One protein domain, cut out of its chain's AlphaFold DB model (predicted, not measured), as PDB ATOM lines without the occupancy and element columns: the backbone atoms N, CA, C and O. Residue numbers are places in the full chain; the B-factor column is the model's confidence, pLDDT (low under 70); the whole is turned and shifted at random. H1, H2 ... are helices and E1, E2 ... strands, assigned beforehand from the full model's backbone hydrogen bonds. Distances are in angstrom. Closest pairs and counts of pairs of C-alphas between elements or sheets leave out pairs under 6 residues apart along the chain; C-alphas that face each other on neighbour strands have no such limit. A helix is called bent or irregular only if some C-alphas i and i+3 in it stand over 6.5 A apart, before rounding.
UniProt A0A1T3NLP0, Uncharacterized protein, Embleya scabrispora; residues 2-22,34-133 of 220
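This is residues 2 to 22 and 34 to 133 of the 220 residues of an uncharacterized protein of Embleya scabrispora (UniProt A0A1T3NLP0). The short helix H4 sits in the middle of an elongated model, with H3 crossing it and the long bent helix H2 folding back beside H3; H1 lies near the far end of H4. A tiny sheet of E1 and E2 closes one end of the long axis, and unnamed stretches run to the cut at the other. The printed part has 121 residues, mostly helix by class, in the order E1, H1, H2, H3, E2, H4; the two strands are parallel. It is compact, with a radius of gyration of the C-alphas of 14.2 A, and spans 48 by 28 by 22 A.

Find C-alpha 4 at (14.136, 10.494, -13.294), where E1, residues 4 to 6, begins. After the cut, H1 takes residues 42 to 52, 15.5 A. H2, residues 56 to 78, was assigned as one helix by its hydrogen bonds but is bent: C-alphas 68 and 71 are 7.7 A apart. Its arms are H2a, residues 56 to 68, 18.2 A, and H2b, residues 71 to 78, 11.2 A. H3, residues 86 to 100, runs 20.8 A; E2 is residues 104 to 106. H4, residues 116 to 124, ends at (-5.011, 2.391, -1.459).

Look first at H3. It touches H2a, closest at the C-alphas of Gln 60 and Ala 100, 4.0 A, at a shallow tilt of 32 degrees, opposite ways. With residues 89 to 93 alone it only just touches H2b, in 3 pairs of C-alphas within 8 A, closest Ala 74 and Val 89, 6.9 A; they form a helical hairpin. It touches H4 about perpendicular, 88 degrees, closest at the C-alphas of Ala 92 and Leu 119, 4.4 A. H1 is close to H4 but not clearly touching, closest at the C-alphas of Leu 45 and Gln 124, 6.9 A. Between E1 and E2, N 105 and O 4 are within hydrogen-bond range at 2.9 A. In H1, H2a, H3 and H4 every O i to N i+4 pair is within range; in H2b 2 of 4 are.

The C-alphas farthest apart are those of Ala 2 and Met 34, 50.4 A. Residues 23 to 33 are not printed; C-alphas 22 and 34 are 9.8 A apart. Of the links printed whole, none is long. Look for pLDDT under 70 at 41 residues, among them 16 to 22, 34 to 41, 71 to 84 and 125 to 133.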
ATOM      1  N   ALA A   2      18.600   7.507 -18.464       79.75
ATOM      2  CA  ALA A   2      18.612   8.523 -17.410       79.75
ATOM      3  C   ALA A   2      17.630   8.108 -16.302       79.75
ATOM      4  O   ALA A   2      16.598   7.515 -16.607       79.75
ATOM      5  N   VAL A   3      17.971   8.389 -15.045       91.00
ATOM      6  CA  VAL A   3      17.083   8.155 -13.898       91.00
ATOM      7  C   VAL A   3      16.329   9.445 -13.614       91.00
ATOM      8  O   VAL A   3      16.945  10.489 -13.383       91.00
ATOM      9  N   GLU A   4      15.005   9.378 -13.633       95.31
ATOM     10  CA  GLU A   4      14.136  10.494 -13.294       95.31
ATOM     11  C   GLU A   4      13.875  10.557 -11.784       95.31
ATOM     12  O   GLU A   4      13.776   9.537 -11.098       95.31
ATOM     13  N   ARG A   5      13.751  11.777 -11.260       95.44
ATOM     14  CA  ARG A   5      13.537  12.059  -9.835       95.44
ATOM     15  C   ARG A   5      12.167  12.680  -9.638       95.44
ATOM     16  O   ARG A   5      11.877  13.723 -10.225       95.44
ATOM     17  N   TRP A   6      11.353  12.052  -8.798       96.56
ATOM     18  CA  TRP A   6       9.968  12.448  -8.576       96.56
ATOM     19  C   TRP A   6       9.594  12.308  -7.095       96.56
ATOM     20  O   TRP A   6      10.028  11.375  -6.415       96.56
ATOM     21  N   ASN A   7       8.768  13.216  -6.574       96.06
ATOM     22  CA  ASN A   7       8.209  13.041  -5.238       96.06
ATOM     23  C   ASN A   7       7.110  11.969  -5.317       96.06
ATOM     24  O   ASN A   7       6.178  12.081  -6.112       96.06
ATOM     25  N   LEU A   8       7.268  10.924  -4.503       94.38
ATOM     26  CA  LEU A   8       6.400   9.754  -4.429       94.38
ATOM     27  C   LEU A   8       5.731   9.635  -3.045       94.38
ATOM     28  O   LEU A   8       5.131   8.607  -2.757       94.38
ATOM     29  N   GLU A   9       5.822  10.649  -2.178       95.00
ATOM     30  CA  GLU A   9       5.214  10.625  -0.843       95.00
ATOM     31  C   GLU A   9       3.687  10.564  -0.941       95.00
ATOM     32  O   GLU A   9       3.026  11.468  -1.477       95.00
ATOM     33  N   ASN A  10       3.110   9.520  -0.352       88.44
ATOM     34  CA  ASN A  10       1.681   9.415  -0.112       88.44
ATOM     35  C   ASN A  10       1.353  10.242   1.142       88.44
ATOM     36  O   ASN A  10       1.729   9.880   2.258       88.44
ATOM     37  N   ILE A  11       0.676  11.380   0.959       88.81
ATOM     38  CA  ILE A  11       0.335  12.307   2.057       88.81
ATOM     39  C   ILE A  11      -1.175  12.403   2.321       88.81
ATOM     40  O   ILE A  11      -1.566  12.896   3.378       88.81
ATOM     41  N   ALA A  12      -2.014  11.939   1.387       83.31
ATOM     42  CA  ALA A  12      -3.466  12.119   1.404       83.31
ATOM     43  C   ALA A  12      -4.223  10.845   0.983       83.31
ATOM     44  O   ALA A  12      -3.774  10.087   0.117       83.31
ATOM     45  N   ARG A  13      -5.388  10.613   1.603       79.19
ATOM     46  CA  ARG A  13      -6.333   9.556   1.212       79.19
ATOM     47  C   ARG A  13      -6.964   9.960  -0.119       79.19
ATOM     48  O   ARG A  13      -7.529  11.047  -0.220       79.19
ATOM     49  N   MET A  14      -6.856   9.100  -1.125       80.19
ATOM     50  CA  MET A  14      -7.451   9.339  -2.435       80.19
ATOM     51  C   MET A  14      -8.965   9.134  -2.373       80.19
ATOM     52  O   MET A  14      -9.466   8.330  -1.579       80.19
ATOM     53  N   GLY A  15      -9.689   9.871  -3.218       70.38
ATOM     54  CA  GLY A  15     -11.144   9.774  -3.325       70.38
ATOM     55  C   GLY A  15     -11.600   8.359  -3.676       70.38
ATOM     56  O   GLY A  15     -10.874   7.602  -4.322       70.38
ATOM     57  N   GLN A  16     -12.805   7.987  -3.236       67.25
ATOM     58  CA  GLN A  16     -13.242   6.604  -3.371       67.25
ATOM     59  C   GLN A  16     -13.486   6.176  -4.835       67.25
ATOM     60  O   GLN A  16     -14.241   6.828  -5.560       67.25
ATOM     61  N   PRO A  17     -12.880   5.065  -5.290       62.06
ATOM     62  CA  PRO A  17     -13.050   4.557  -6.636       62.06
ATOM     63  C   PRO A  17     -14.352   3.763  -6.843       62.06
ATOM     64  O   PRO A  17     -14.883   3.714  -7.962       62.06
ATOM     65  N   TYR A  18     -14.848   3.101  -5.806       58.56
ATOM     66  CA  TYR A  18     -15.993   2.198  -5.897       58.56
ATOM     67  C   TYR A  18     -17.313   2.927  -5.636       58.56
ATOM     68  O   TYR A  18     -17.343   3.973  -4.990       58.56
ATOM     69  N   SER A  19     -18.417   2.379  -6.142       54.94
ATOM     70  CA  SER A  19     -19.735   2.720  -5.610       54.94
ATOM     71  C   SER A  19     -19.856   2.214  -4.170       54.94
ATOM     72  O   SER A  19     -19.209   1.237  -3.785       54.94
ATOM     73  N   VAL A  20     -20.713   2.858  -3.375       55.34
ATOM     74  CA  VAL A  20     -21.163   2.290  -2.097       55.34
ATOM     75  C   VAL A  20     -21.754   0.908  -2.395       55.34
ATOM     76  O   VAL A  20     -22.587   0.796  -3.292       55.34
ATOM     77  N   LEU A  21     -21.303  -0.134  -1.694       50.00
ATOM     78  CA  LEU A  21     -21.921  -1.456  -1.806       50.00
ATOM     79  C   LEU A  21     -23.329  -1.404  -1.208       50.00
ATOM     80  O   LEU A  21     -23.524  -0.830  -0.132       50.00
ATOM     81  N   ASP A  22     -24.293  -2.021  -1.888       46.75
ATOM     82  CA  ASP A  22     -25.635  -2.197  -1.342       46.75
ATOM     83  C   ASP A  22     -25.580  -3.010  -0.041       46.75
ATOM     84  O   ASP A  22     -24.784  -3.940   0.116       46.75
ATOM     85  N   MET A  34     -24.074  -7.575   6.036       39.31
ATOM     86  CA  MET A  34     -22.857  -8.336   5.749       39.31
ATOM     87  C   MET A  34     -21.989  -7.556   4.759       39.31
ATOM     88  O   MET A  34     -22.366  -7.345   3.609       39.31
ATOM     89  N   THR A  35     -20.804  -7.150   5.212       42.31
ATOM     90  CA  THR A  35     -19.801  -6.434   4.410       42.31
ATOM     91  C   THR A  35     -18.429  -7.031   4.737       42.31
ATOM     92  O   THR A  35     -18.070  -7.108   5.907       42.31
ATOM     93  N   TYR A  36     -17.695  -7.502   3.720       40.97
ATOM     94  CA  TYR A  36     -16.896  -8.744   3.768       40.97
ATOM     95  C   TYR A  36     -16.125  -9.114   5.064       40.97
ATOM     96  O   TYR A  36     -16.627  -9.973   5.779       40.97
ATOM     97  N   HIS A  37     -14.949  -8.625   5.484       44.59
ATOM     98  CA  HIS A  37     -13.835  -7.819   4.937       44.59
ATOM     99  C   HIS A  37     -12.578  -8.094   5.853       44.59
ATOM    100  O   HIS A  37     -12.652  -8.946   6.738       44.59
ATOM    101  N   HIS A  38     -11.424  -7.408   5.709       38.41
ATOM    102  CA  HIS A  38     -10.306  -7.438   6.700       38.41
ATOM    103  C   HIS A  38      -9.552  -6.085   6.785       38.41
ATOM    104  O   HIS A  38      -9.045  -5.620   5.762       38.41
ATOM    105  N   VAL A  39      -9.539  -5.405   7.948       59.72
ATOM    106  CA  VAL A  39      -9.213  -3.956   8.043       59.72
ATOM    107  C   VAL A  39      -7.718  -3.667   7.926       59.72
ATOM    108  O   VAL A  39      -6.937  -4.114   8.757       59.72
ATOM    109  N   VAL A  40      -7.334  -2.822   6.963       57.25
ATOM    110  CA  VAL A  40      -6.041  -2.120   6.985       57.25
ATOM    111  C   VAL A  40      -6.311  -0.610   6.997       57.25
ATOM    112  O   VAL A  40      -6.684  -0.056   5.962       57.25
ATOM    113  N   PRO A  41      -6.163   0.072   8.148       65.25
ATOM    114  CA  PRO A  41      -6.397   1.510   8.249       65.25
ATOM    115  C   PRO A  41      -5.523   2.327   7.284       65.25
ATOM    116  O   PRO A  41      -4.355   2.002   7.054       65.25
ATOM    117  N   TYR A  42      -6.050   3.435   6.743       71.06
ATOM    118  CA  TYR A  42      -5.330   4.254   5.751       71.06
ATOM    119  C   TYR A  42      -3.952   4.734   6.244       71.06
ATOM    120  O   TYR A  42      -3.000   4.773   5.469       71.06
ATOM    121  N   ASN A  43      -3.804   5.061   7.530       70.19
ATOM    122  CA  ASN A  43      -2.518   5.442   8.115       70.19
ATOM    123  C   ASN A  43      -1.482   4.304   8.074       70.19
ATOM    124  O   ASN A  43      -0.300   4.599   7.907       70.19
ATOM    125  N   VAL A  44      -1.905   3.039   8.170       71.25
ATOM    126  CA  VAL A  44      -1.031   1.858   8.039       71.25
ATOM    127  C   VAL A  44      -0.580   1.690   6.587       71.25
ATOM    128  O   VAL A  44       0.614   1.545   6.344       71.25
ATOM    129  N   LEU A  45      -1.494   1.822   5.617       72.50
ATOM    130  CA  LEU A  45      -1.151   1.821   4.185       72.50
ATOM    131  C   LEU A  45      -0.216   2.988   3.825       72.50
ATOM    132  O   LEU A  45       0.823   2.806   3.196       72.50
ATOM    133  N   ARG A  46      -0.531   4.207   4.275       80.06
ATOM    134  CA  ARG A  46       0.322   5.384   4.066       80.06
ATOM    135  C   ARG A  46       1.718   5.180   4.656       80.06
ATOM    136  O   ARG A  46       2.695   5.561   4.015       80.06
ATOM    137  N   LYS A  47       1.811   4.598   5.859       76.12
ATOM    138  CA  LYS A  47       3.091   4.293   6.501       76.12
ATOM    139  C   LYS A  47       3.873   3.268   5.680       76.12
ATOM    140  O   LYS A  47       4.984   3.582   5.287       76.12
ATOM    141  N   LEU A  48       3.275   2.123   5.339       76.38
ATOM    142  CA  LEU A  48       3.910   1.077   4.527       76.38
ATOM    143  C   LEU A  48       4.445   1.616   3.191       76.38
ATOM    144  O   LEU A  48       5.578   1.326   2.818       76.38
ATOM    145  N   TRP A  49       3.651   2.435   2.495       83.62
ATOM    146  CA  TRP A  49       4.090   3.098   1.268       83.62
ATOM    147  C   TRP A  49       5.298   4.006   1.520       83.62
ATOM    148  O   TRP A  49       6.320   3.844   0.860       83.62
ATOM    149  N   ASN A  50       5.209   4.947   2.464       84.62
ATOM    150  CA  ASN A  50       6.283   5.916   2.689       84.62
ATOM    151  C   ASN A  50       7.557   5.257   3.253       84.62
ATOM    152  O   ASN A  50       8.640   5.612   2.811       84.62
ATOM    153  N   ASP A  51       7.432   4.265   4.141       79.81
ATOM    154  CA  ASP A  51       8.555   3.462   4.645       79.81
ATOM    155  C   ASP A  51       9.315   2.790   3.485       79.81
ATOM    156  O   ASP A  51      10.543   2.796   3.469       79.81
ATOM    157  N   SER A  52       8.604   2.255   2.478       76.81
ATOM    158  CA  SER A  52       9.242   1.612   1.315       76.81
ATOM    159  C   SER A  52      10.063   2.573   0.445       76.81
ATOM    160  O   SER A  52      10.959   2.126  -0.264       76.81
ATOM    161  N   LEU A  53       9.821   3.891   0.520       83.06
ATOM    162  CA  LEU A  53      10.601   4.893  -0.219       83.06
ATOM    163  C   LEU A  53      12.029   5.059   0.328       83.06
ATOM    164  O   LEU A  53      12.904   5.509  -0.415       83.06
ATOM    165  N   GLU A  54      12.270   4.693   1.591       80.19
ATOM    166  CA  GLU A  54      13.582   4.789   2.248       80.19
ATOM    167  C   GLU A  54      14.579   3.742   1.708       80.19
ATOM    168  O   GLU A  54      15.794   3.957   1.713       80.19
ATOM    169  N   THR A  55      14.075   2.619   1.184       80.31
ATOM    170  CA  THR A  55      14.862   1.518   0.614       80.31
ATOM    171  C   THR A  55      14.495   1.287  -0.859       80.31
ATOM    172  O   THR A  55      13.518   0.603  -1.164       80.31
ATOM    173  N   PRO A  56      15.311   1.765  -1.826       79.31
ATOM    174  CA  PRO A  56      15.003   1.646  -3.254       79.31
ATOM    175  C   PRO A  56      14.716   0.219  -3.741       79.31
ATOM    176  O   PRO A  56      13.908   0.046  -4.649       79.31
ATOM    177  N   ALA A  57      15.342  -0.797  -3.137       73.31
ATOM    178  CA  ALA A  57      15.091  -2.203  -3.454       73.31
ATOM    179  C   ALA A  57      13.689  -2.672  -3.019       73.31
ATOM    180  O   ALA A  57      13.041  -3.419  -3.755       73.31
ATOM    181  N   ASP A  58      13.198  -2.203  -1.868       74.25
ATOM    182  CA  ASP A  58      11.870  -2.556  -1.362       74.25
ATOM    183  C   ASP A  58      10.789  -1.874  -2.200       74.25
ATOM    184  O   ASP A  58       9.863  -2.548  -2.651       74.25
ATOM    185  N   MET A  59      10.952  -0.582  -2.526       82.00
ATOM    186  CA  MET A  59      10.054   0.107  -3.462       82.00
ATOM    187  C   MET A  59      10.051  -0.551  -4.849       82.00
ATOM    188  O   MET A  59       8.987  -0.717  -5.439       82.00
ATOM    189  N   GLN A  60      11.213  -0.952  -5.379       78.31
ATOM    190  CA  GLN A  60      11.301  -1.631  -6.678       78.31
ATOM    191  C   GLN A  60      10.561  -2.975  -6.671       78.31
ATOM    192  O   GLN A  60       9.743  -3.234  -7.553       78.31
ATOM    193  N   SER A  61      10.803  -3.800  -5.649       69.50
ATOM    194  CA  SER A  61      10.128  -5.090  -5.453       69.50
ATOM    195  C   SER A  61       8.611  -4.915  -5.310       69.50
ATOM    196  O   SER A  61       7.823  -5.565  -6.003       69.50
ATOM    197  N   PHE A  62       8.193  -3.968  -4.467       75.19
ATOM    198  CA  PHE A  62       6.792  -3.670  -4.204       75.19
ATOM    199  C   PHE A  62       6.061  -3.135  -5.447       75.19
ATOM    200  O   PHE A  62       4.977  -3.616  -5.785       75.19
ATOM    201  N   MET A  63       6.673  -2.204  -6.184       81.00
ATOM    202  CA  MET A  63       6.117  -1.677  -7.433       81.00
ATOM    203  C   MET A  63       6.108  -2.706  -8.562       81.00
ATOM    204  O   MET A  63       5.181  -2.683  -9.366       81.00
ATOM    205  N   GLY A  64       7.069  -3.635  -8.609       70.88
ATOM    206  CA  GLY A  64       7.054  -4.748  -9.563       70.88
ATOM    207  C   GLY A  64       5.814  -5.619  -9.377       70.88
ATOM    208  O   GLY A  64       5.056  -5.836 -10.322       70.88
ATOM    209  N   ARG A  65       5.528  -6.008  -8.126       70.50
ATOM    210  CA  ARG A  65       4.301  -6.742  -7.780       70.50
ATOM    211  C   ARG A  65       3.034  -5.951  -8.058       70.50
ATOM    212  O   ARG A  65       2.058  -6.527  -8.536       70.50
ATOM    213  N   LEU A  66       3.029  -4.646  -7.789       72.56
ATOM    214  CA  LEU A  66       1.877  -3.806  -8.099       72.56
ATOM    215  C   LEU A  66       1.637  -3.754  -9.618       72.56
ATOM    216  O   LEU A  66       0.522  -4.034 -10.051       72.56
ATOM    217  N   ALA A  67       2.678  -3.493 -10.417       77.75
ATOM    218  CA  ALA A  67       2.626  -3.410 -11.880       77.75
ATOM    219  C   ALA A  67       2.090  -4.692 -12.540       77.75
ATOM    220  O   ALA A  67       1.213  -4.602 -13.398       77.75
ATOM    221  N   GLU A  68       2.547  -5.871 -12.094       68.88
ATOM    222  CA  GLU A  68       2.053  -7.188 -12.542       68.88
ATOM    223  C   GLU A  68       0.523  -7.326 -12.418       68.88
ATOM    224  O   GLU A  68      -0.115  -7.994 -13.232       68.88
ATOM    225  N   HIS A  69      -0.078  -6.669 -11.421       66.56
ATOM    226  CA  HIS A  69      -1.470  -6.879 -11.032       66.56
ATOM    227  C   HIS A  69      -2.390  -5.667 -11.269       66.56
ATOM    228  O   HIS A  69      -3.603  -5.809 -11.121       66.56
ATOM    229  N   VAL A  70      -1.877  -4.499 -11.691       74.44
ATOM    230  CA  VAL A  70      -2.681  -3.280 -11.961       74.44
ATOM    231  C   VAL A  70      -3.912  -3.584 -12.833       74.44
ATOM    232  O   VAL A  70      -5.028  -3.198 -12.483       74.44
ATOM    233  N   THR A  71      -3.742  -4.340 -13.921       69.31
ATOM    234  CA  THR A  71      -4.835  -4.714 -14.840       69.31
ATOM    235  C   THR A  71      -5.852  -5.669 -14.204       69.31
ATOM    236  O   THR A  71      -7.053  -5.535 -14.434       69.31
ATOM    237  N   LEU A  72      -5.393  -6.614 -13.376       66.44
ATOM    238  CA  LEU A  72      -6.260  -7.536 -12.631       66.44
ATOM    239  C   LEU A  72      -7.092  -6.781 -11.580       66.44
ATOM    240  O   LEU A  72      -8.280  -7.040 -11.402       66.44
ATOM    241  N   TYR A  73      -6.487  -5.808 -10.905       64.38
ATOM    242  CA  TYR A  73      -7.172  -4.987  -9.913       64.38
ATOM    243  C   TYR A  73      -8.163  -4.000 -10.548       64.38
ATOM    244  O   TYR A  73      -9.237  -3.756  -9.994       64.38
ATOM    245  N   ALA A  74      -7.860  -3.503 -11.749       65.62
ATOM    246  CA  ALA A  74      -8.794  -2.727 -12.554       65.62
ATOM    247  C   ALA A  74     -10.003  -3.549 -13.041       65.62
ATOM    248  O   ALA A  74     -11.122  -3.036 -13.039       65.62
ATOM    249  N   SER A  75      -9.821  -4.819 -13.425       63.41
ATOM    250  CA  SER A  75     -10.933  -5.647 -13.915       63.41
ATOM    251  C   SER A  75     -11.930  -6.015 -12.810       63.41
ATOM    252  O   SER A  75     -13.135  -5.964 -13.042       63.41
ATOM    253  N   MET A  76     -11.477  -6.253 -11.574       57.06
ATOM    254  CA  MET A  76     -12.387  -6.442 -10.429       57.06
ATOM    255  C   MET A  76     -13.272  -5.207 -10.163       57.06
ATOM    256  O   MET A  76     -14.393  -5.334  -9.674       57.06
ATOM    257  N   ARG A  77     -12.826  -3.998 -10.536       56.91
ATOM    258  CA  ARG A  77     -13.617  -2.765 -10.379       56.91
ATOM    259  C   ARG A  77     -14.802  -2.667 -11.345       56.91
ATOM    260  O   ARG A  77     -15.812  -2.065 -10.977       56.91
ATOM    261  N   THR A  78     -14.717  -3.248 -12.545       53.47
ATOM    262  CA  THR A  78     -15.827  -3.202 -13.518       53.47
ATOM    263  C   THR A  78     -16.999  -4.091 -13.103       53.47
ATOM    264  O   THR A  78     -18.141  -3.782 -13.432       53.47
ATOM    265  N   GLN A  79     -16.745  -5.133 -12.303       52.06
ATOM    266  CA  GLN A  79     -17.776  -6.003 -11.722       52.06
ATOM    267  C   GLN A  79     -18.572  -5.330 -10.584       52.06
ATOM    268  O   GLN A  79     -19.678  -5.766 -10.274       52.06
ATOM    269  N   HIS A  80     -18.038  -4.253  -9.991       50.59
ATOM    270  CA  HIS A  80     -18.595  -3.577  -8.810       50.59
ATOM    271  C   HIS A  80     -18.792  -2.058  -9.005       50.59
ATOM    272  O   HIS A  80     -18.628  -1.276  -8.071       50.59
ATOM    273  N   GLY A  81     -19.128  -1.618 -10.226       52.25
ATOM    274  CA  GLY A  81     -19.660  -0.268 -10.481       52.25
ATOM    275  C   GLY A  81     -18.669   0.905 -10.396       52.25
ATOM    276  O   GLY A  81     -19.089   2.054 -10.260       52.25
ATOM    277  N   GLY A  82     -17.356   0.656 -10.462       55.84
ATOM    278  CA  GLY A  82     -16.348   1.712 -10.318       55.84
ATOM    279  C   GLY A  82     -15.909   2.426 -11.614       55.84
ATOM    280  O   GLY A  82     -16.112   1.951 -12.725       55.84
ATOM    281  N   ARG A  83     -15.263   3.588 -11.435       58.59
ATOM    282  CA  ARG A  83     -14.941   4.633 -12.439       58.59
ATOM    283  C   ARG A  83     -13.422   4.938 -12.652       58.59
ATOM    284  O   ARG A  83     -13.057   6.104 -12.569       58.59
ATOM    285  N   LEU A  84     -12.509   3.964 -12.805       65.38
ATOM    286  CA  LEU A  84     -11.121   4.266 -13.265       65.38
ATOM    287  C   LEU A  84     -11.171   4.229 -14.788       65.38
ATOM    288  O   LEU A  84     -11.705   3.259 -15.333       65.38
ATOM    289  N   HIS A  85     -10.657   5.247 -15.472       71.88
ATOM    290  CA  HIS A  85     -10.550   5.180 -16.921       71.88
ATOM    291  C   HIS A  85      -9.470   4.148 -17.295       71.88
ATOM    292  O   HIS A  85      -8.464   4.046 -16.589       71.88
ATOM    293  N   PRO A  86      -9.619   3.375 -18.388       73.69
ATOM    294  CA  PRO A  86      -8.570   2.456 -18.833       73.69
ATOM    295  C   PRO A  86      -7.207   3.139 -19.036       73.69
ATOM    296  O   PRO A  86      -6.172   2.527 -18.775       73.69
ATOM    297  N   ASP A  87      -7.209   4.415 -19.426       79.12
ATOM    298  CA  ASP A  87      -5.991   5.216 -19.592       79.12
ATOM    299  C   ASP A  87      -5.299   5.514 -18.253       79.12
ATOM    300  O   ASP A  87      -4.078   5.416 -18.167       79.12
ATOM    301  N   ASP A  88      -6.064   5.799 -17.194       78.69
ATOM    302  CA  ASP A  88      -5.554   6.017 -15.833       78.69
ATOM    303  C   ASP A  88      -4.876   4.739 -15.300       78.69
ATOM    304  O   ASP A  88      -3.806   4.780 -14.693       78.69
ATOM    305  N   VAL A  89      -5.476   3.573 -15.585       80.88
ATOM    306  CA  VAL A  89      -4.913   2.249 -15.268       80.88
ATOM    307  C   VAL A  89      -3.614   2.013 -16.042       80.88
ATOM    308  O   VAL A  89      -2.629   1.549 -15.466       80.88
ATOM    309  N   GLY A  90      -3.581   2.375 -17.327       84.12
ATOM    310  CA  GLY A  90      -2.374   2.326 -18.151       84.12
ATOM    311  C   GLY A  90      -1.261   3.239 -17.625       84.12
ATOM    312  O   GLY A  90      -0.115   2.806 -17.512       84.12
ATOM    313  N   ALA A  91      -1.596   4.474 -17.244       86.62
ATOM    314  CA  ALA A  91      -0.664   5.446 -16.679       86.62
ATOM    315  C   ALA A  91      -0.094   4.979 -15.329       86.62
ATOM    316  O   ALA A  91       1.121   5.014 -15.126       86.62
ATOM    317  N   ALA A  92      -0.950   4.469 -14.439       86.75
ATOM    318  CA  ALA A  92      -0.544   3.898 -13.160       86.75
ATOM    319  C   ALA A  92       0.371   2.673 -13.331       86.75
ATOM    320  O   ALA A  92       1.415   2.588 -12.684       86.75
ATOM    321  N   GLY A  93       0.025   1.745 -14.232       88.06
ATOM    322  CA  GLY A  93       0.844   0.566 -14.536       88.06
ATOM    323  C   GLY A  93       2.205   0.923 -15.141       88.06
ATOM    324  O   GLY A  93       3.231   0.361 -14.748       88.06
ATOM    325  N   ALA A  94       2.239   1.901 -16.050       91.81
ATOM    326  CA  ALA A  94       3.479   2.419 -16.622       91.81
ATOM    327  C   ALA A  94       4.373   3.074 -15.556       91.81
ATOM    328  O   ALA A  94       5.565   2.774 -15.492       91.81
ATOM    329  N   LEU A  95       3.805   3.906 -14.674       93.12
ATOM    330  CA  LEU A  95       4.540   4.520 -13.565       93.12
ATOM    331  C   LEU A  95       5.080   3.463 -12.589       93.12
ATOM    332  O   LEU A  95       6.258   3.515 -12.234       93.12
ATOM    333  N   ALA A  96       4.271   2.467 -12.213       89.38
ATOM    334  CA  ALA A  96       4.712   1.352 -11.374       89.38
ATOM    335  C   ALA A  96       5.882   0.585 -12.018       89.38
ATOM    336  O   ALA A  96       6.882   0.321 -11.357       89.38
ATOM    337  N   THR A  97       5.813   0.313 -13.326       92.44
ATOM    338  CA  THR A  97       6.893  -0.350 -14.083       92.44
ATOM    339  C   THR A  97       8.180   0.484 -14.100       92.44
ATOM    340  O   THR A  97       9.272  -0.057 -13.926       92.44
ATOM    341  N   LEU A  98       8.080   1.808 -14.269       94.25
ATOM    342  CA  LEU A  98       9.236   2.712 -14.253       94.25
ATOM    343  C   LEU A  98       9.903   2.791 -12.873       94.25
ATOM    344  O   LEU A  98      11.132   2.843 -12.800       94.25
ATOM    345  N   ILE A  99       9.121   2.765 -11.789       91.44
ATOM    346  CA  ILE A  99       9.664   2.703 -10.424       91.44
ATOM    347  C   ILE A  99      10.290   1.324 -10.167       91.44
ATOM    348  O   ILE A  99      11.419   1.253  -9.687       91.44
ATOM    349  N   ALA A 100       9.616   0.234 -10.554       85.88
ATOM    350  CA  ALA A 100      10.106  -1.141 -10.417       85.88
ATOM    351  C   ALA A 100      11.443  -1.378 -11.140       85.88
ATOM    352  O   ALA A 100      12.333  -2.038 -10.612       85.88
ATOM    353  N   GLY A 101      11.614  -0.794 -12.330       89.38
ATOM    354  CA  GLY A 101      12.866  -0.832 -13.089       89.38
ATOM    355  C   GLY A 101      13.940   0.162 -12.624       89.38
ATOM    356  O   GLY A 101      14.980   0.264 -13.274       89.38
ATOM    357  N   GLY A 102      13.694   0.944 -11.564       91.56
ATOM    358  CA  GLY A 102      14.613   1.976 -11.068       91.56
ATOM    359  C   GLY A 102      14.830   3.160 -12.022       91.56
ATOM    360  O   GLY A 102      15.761   3.942 -11.827       91.56
ATOM    361  N   ALA A 103      13.997   3.302 -13.058       94.44
ATOM    362  CA  ALA A 103      14.027   4.437 -13.981       94.44
ATOM    363  C   ALA A 103      13.424   5.703 -13.348       94.44
ATOM    364  O   ALA A 103      13.835   6.809 -13.688       94.44
ATOM    365  N   VAL A 104      12.501   5.532 -12.398       94.69
ATOM    366  CA  VAL A 104      12.000   6.576 -11.496       94.69
ATOM    367  C   VAL A 104      12.462   6.265 -10.074       94.69
ATOM    368  O   VAL A 104      12.274   5.150  -9.593       94.69
ATOM    369  N   VAL A 105      13.026   7.258  -9.385       94.06
ATOM    370  CA  VAL A 105      13.381   7.169  -7.959       94.06
ATOM    371  C   VAL A 105      12.722   8.276  -7.147       94.06
ATOM    372  O   VAL A 105      12.421   9.358  -7.666       94.06
ATOM    373  N   HIS A 106      12.521   8.010  -5.856       94.62
ATOM    374  CA  HIS A 106      11.975   9.002  -4.945       94.62
ATOM    375  C   HIS A 106      12.955  10.165  -4.719       94.62
ATOM    376  O   HIS A 106      14.126   9.966  -4.400       94.62
ATOM    377  N   ASP A 107      12.450  11.389  -4.846       95.00
ATOM    378  CA  ASP A 107      13.099  12.606  -4.380       95.00
ATOM    379  C   ASP A 107      12.044  13.541  -3.774       95.00
ATOM    380  O   ASP A 107      11.171  14.054  -4.475       95.00
ATOM    381  N   LYS A 108      12.114  13.767  -2.459       93.38
ATOM    382  CA  LYS A 108      11.168  14.611  -1.715       93.38
ATOM    383  C   LYS A 108      11.112  16.060  -2.214       93.38
ATOM    384  O   LYS A 108      10.076  16.710  -2.084       93.38
ATOM    385  N   SER A 109      12.202  16.562  -2.800       94.81
ATOM    386  CA  SER A 109      12.290  17.930  -3.327       94.81
ATOM    387  C   SER A 109      11.736  18.085  -4.748       94.81
ATOM    388  O   SER A 109      11.515  19.207  -5.206       94.81
ATOM    389  N   ALA A 110      11.496  16.975  -5.451       96.00
ATOM    390  CA  ALA A 110      10.967  16.991  -6.806       96.00
ATOM    391  C   ALA A 110       9.446  17.240  -6.842       96.00
ATOM    392  O   ALA A 110       8.730  17.164  -5.844       96.00
ATOM    393  N   ARG A 111       8.925  17.513  -8.041       95.38
ATOM    394  CA  ARG A 111       7.476  17.511  -8.306       95.38
ATOM    395  C   ARG A 111       6.918  16.078  -8.286       95.38
ATOM    396  O   ARG A 111       7.677  15.121  -8.433       95.38
ATOM    397  N   ARG A 112       5.596  15.926  -8.166       92.94
ATOM    398  CA  ARG A 112       4.912  14.637  -8.392       92.94
ATOM    399  C   ARG A 112       4.851  14.276  -9.884       92.94
ATOM    400  O   ARG A 112       4.747  15.196 -10.702       92.94
ATOM    401  N   PRO A 113       4.900  12.981 -10.246       92.81
ATOM    402  CA  PRO A 113       4.686  12.527 -11.615       92.81
ATOM    403  C   PRO A 113       3.193  12.493 -11.966       92.81
ATOM    404  O   PRO A 113       2.333  12.389 -11.091       92.81
ATOM    405  N   GLY A 114       2.879  12.556 -13.263       87.00
ATOM    406  CA  GLY A 114       1.532  12.242 -13.753       87.00
ATOM    407  C   GLY A 114       1.199  10.764 -13.513       87.00
ATOM    408  O   GLY A 114       2.101   9.930 -13.501       87.00
ATOM    409  N   GLY A 115      -0.075  10.441 -13.278       84.19
ATOM    410  CA  GLY A 115      -0.511   9.079 -12.935       84.19
ATOM    411  C   GLY A 115      -0.176   8.629 -11.504       84.19
ATOM    412  O   GLY A 115      -0.531   7.517 -11.119       84.19
ATOM    413  N   PHE A 116       0.488   9.466 -10.692       90.44
ATOM    414  CA  PHE A 116       0.773   9.155  -9.285       90.44
ATOM    415  C   PHE A 116      -0.505   8.983  -8.465       90.44
ATOM    416  O   PHE A 116      -0.631   8.025  -7.711       90.44
ATOM    417  N   ASP A 117      -1.456   9.897  -8.639       87.31
ATOM    418  CA  ASP A 117      -2.726   9.891  -7.920       87.31
ATOM    419  C   ASP A 117      -3.556   8.640  -8.273       87.31
ATOM    420  O   ASP A 117      -4.164   8.029  -7.391       87.31
ATOM    421  N   ASP A 118      -3.498   8.176  -9.524       84.88
ATOM    422  CA  ASP A 118      -4.147   6.945  -9.989       84.88
ATOM    423  C   ASP A 118      -3.452   5.692  -9.447       84.88
ATOM    424  O   ASP A 118      -4.110   4.793  -8.923       84.88
ATOM    425  N   LEU A 119      -2.115   5.657  -9.478       86.62
ATOM    426  CA  LEU A 119      -1.308   4.583  -8.892       86.62
ATOM    427  C   LEU A 119      -1.548   4.446  -7.385       86.62
ATOM    428  O   LEU A 119      -1.772   3.345  -6.881       86.62
ATOM    429  N   VAL A 120      -1.548   5.569  -6.667       86.19
ATOM    430  CA  VAL A 120      -1.836   5.612  -5.233       86.19
ATOM    431  C   VAL A 120      -3.299   5.263  -4.963       86.19
ATOM    432  O   VAL A 120      -3.569   4.602  -3.964       86.19
ATOM    433  N   THR A 121      -4.239   5.613  -5.847       79.94
ATOM    434  CA  THR A 121      -5.629   5.140  -5.755       79.94
ATOM    435  C   THR A 121      -5.692   3.621  -5.898       79.94
ATOM    436  O   THR A 121      -6.261   2.964  -5.033       79.94
ATOM    437  N   ILE A 122      -5.062   3.030  -6.917       76.38
ATOM    438  CA  ILE A 122      -5.034   1.570  -7.102       76.38
ATOM    439  C   ILE A 122      -4.394   0.880  -5.892       76.38
ATOM    440  O   ILE A 122      -4.945  -0.100  -5.406       76.38
ATOM    441  N   TYR A 123      -3.298   1.417  -5.348       78.56
ATOM    442  CA  TYR A 123      -2.673   0.906  -4.126       78.56
ATOM    443  C   TYR A 123      -3.592   0.982  -2.894       78.56
ATOM    444  O   TYR A 123      -3.801  -0.007  -2.189       78.56
ATOM    445  N   GLN A 124      -4.148   2.161  -2.618       74.88
ATOM    446  CA  GLN A 124      -5.011   2.391  -1.459       74.88
ATOM    447  C   GLN A 124      -6.277   1.524  -1.504       74.88
ATOM    448  O   GLN A 124      -6.800   1.141  -0.462       74.88
ATOM    449  N   TRP A 125      -6.731   1.182  -2.709       67.00
ATOM    450  CA  TRP A 125      -8.007   0.531  -2.972       67.00
ATOM    451  C   TRP A 125      -7.866  -0.827  -3.666       67.00
ATOM    452  O   TRP A 125      -8.792  -1.270  -4.338       67.00
ATOM    453  N   LEU A 126      -6.721  -1.501  -3.509       63.78
ATOM    454  CA  LEU A 126      -6.521  -2.864  -4.002       63.78
ATOM    455  C   LEU A 126      -7.702  -3.768  -3.594       63.78
ATOM    456  O   LEU A 126      -8.107  -3.715  -2.435       63.78
ATOM    457  N   PRO A 127      -8.179  -4.690  -4.450       48.44
ATOM    458  CA  PRO A 127      -9.178  -5.703  -4.085       48.44
ATOM    459  C   PRO A 127      -8.822  -6.616  -2.889       48.44
ATOM    460  O   PRO A 127      -9.659  -7.404  -2.457       48.44
ATOM    461  N   GLY A 128      -7.601  -6.520  -2.342       44.69
ATOM    462  CA  GLY A 128      -7.201  -7.108  -1.055       44.69
ATOM    463  C   GLY A 128      -7.116  -6.124   0.130       44.69
ATOM    464  O   GLY A 128      -7.150  -6.569   1.275       44.69
ATOM    465  N   ASN A 129      -7.056  -4.808  -0.112       45.94
ATOM    466  CA  ASN A 129      -7.102  -3.752   0.909       45.94
ATOM    467  C   ASN A 129      -8.566  -3.449   1.265       45.94
ATOM    468  O   ASN A 129      -9.118  -2.394   0.959       45.94
ATOM    469  N   LEU A 130      -9.197  -4.430   1.911       43.44
ATOM    470  CA  LEU A 130     -10.646  -4.584   2.089       43.44
ATOM    471  C   LEU A 130     -11.379  -3.481   2.890       43.44
ATOM    472  O   LEU A 130     -12.574  -3.633   3.128       43.44
ATOM    473  N   PHE A 131     -10.715  -2.400   3.311       47.22
ATOM    474  CA  PHE A 131     -11.308  -1.315   4.111       47.22
ATOM    475  C   PHE A 131     -10.674   0.060   3.869       47.22
ATOM    476  O   PHE A 131     -10.414   0.825   4.800       47.22
ATOM    477  N   ILE A 132     -10.541   0.459   2.610       42.19
ATOM    478  CA  ILE A 132     -11.025   1.810   2.341       42.19
ATOM    479  C   ILE A 132     -12.425   1.641   1.761       42.19
ATOM    480  O   ILE A 132     -12.660   0.848   0.854       42.19
ATOM    481  N   GLY A 133     -13.387   2.298   2.399       39.84
ATOM    482  CA  GLY A 133     -14.757   2.408   1.930       39.84
ATOM    483  C   GLY A 133     -15.096   3.874   1.665       39.84
ATOM    484  O   GLY A 133     -14.272   4.751   1.965       39.84
TER     485      GLY A 133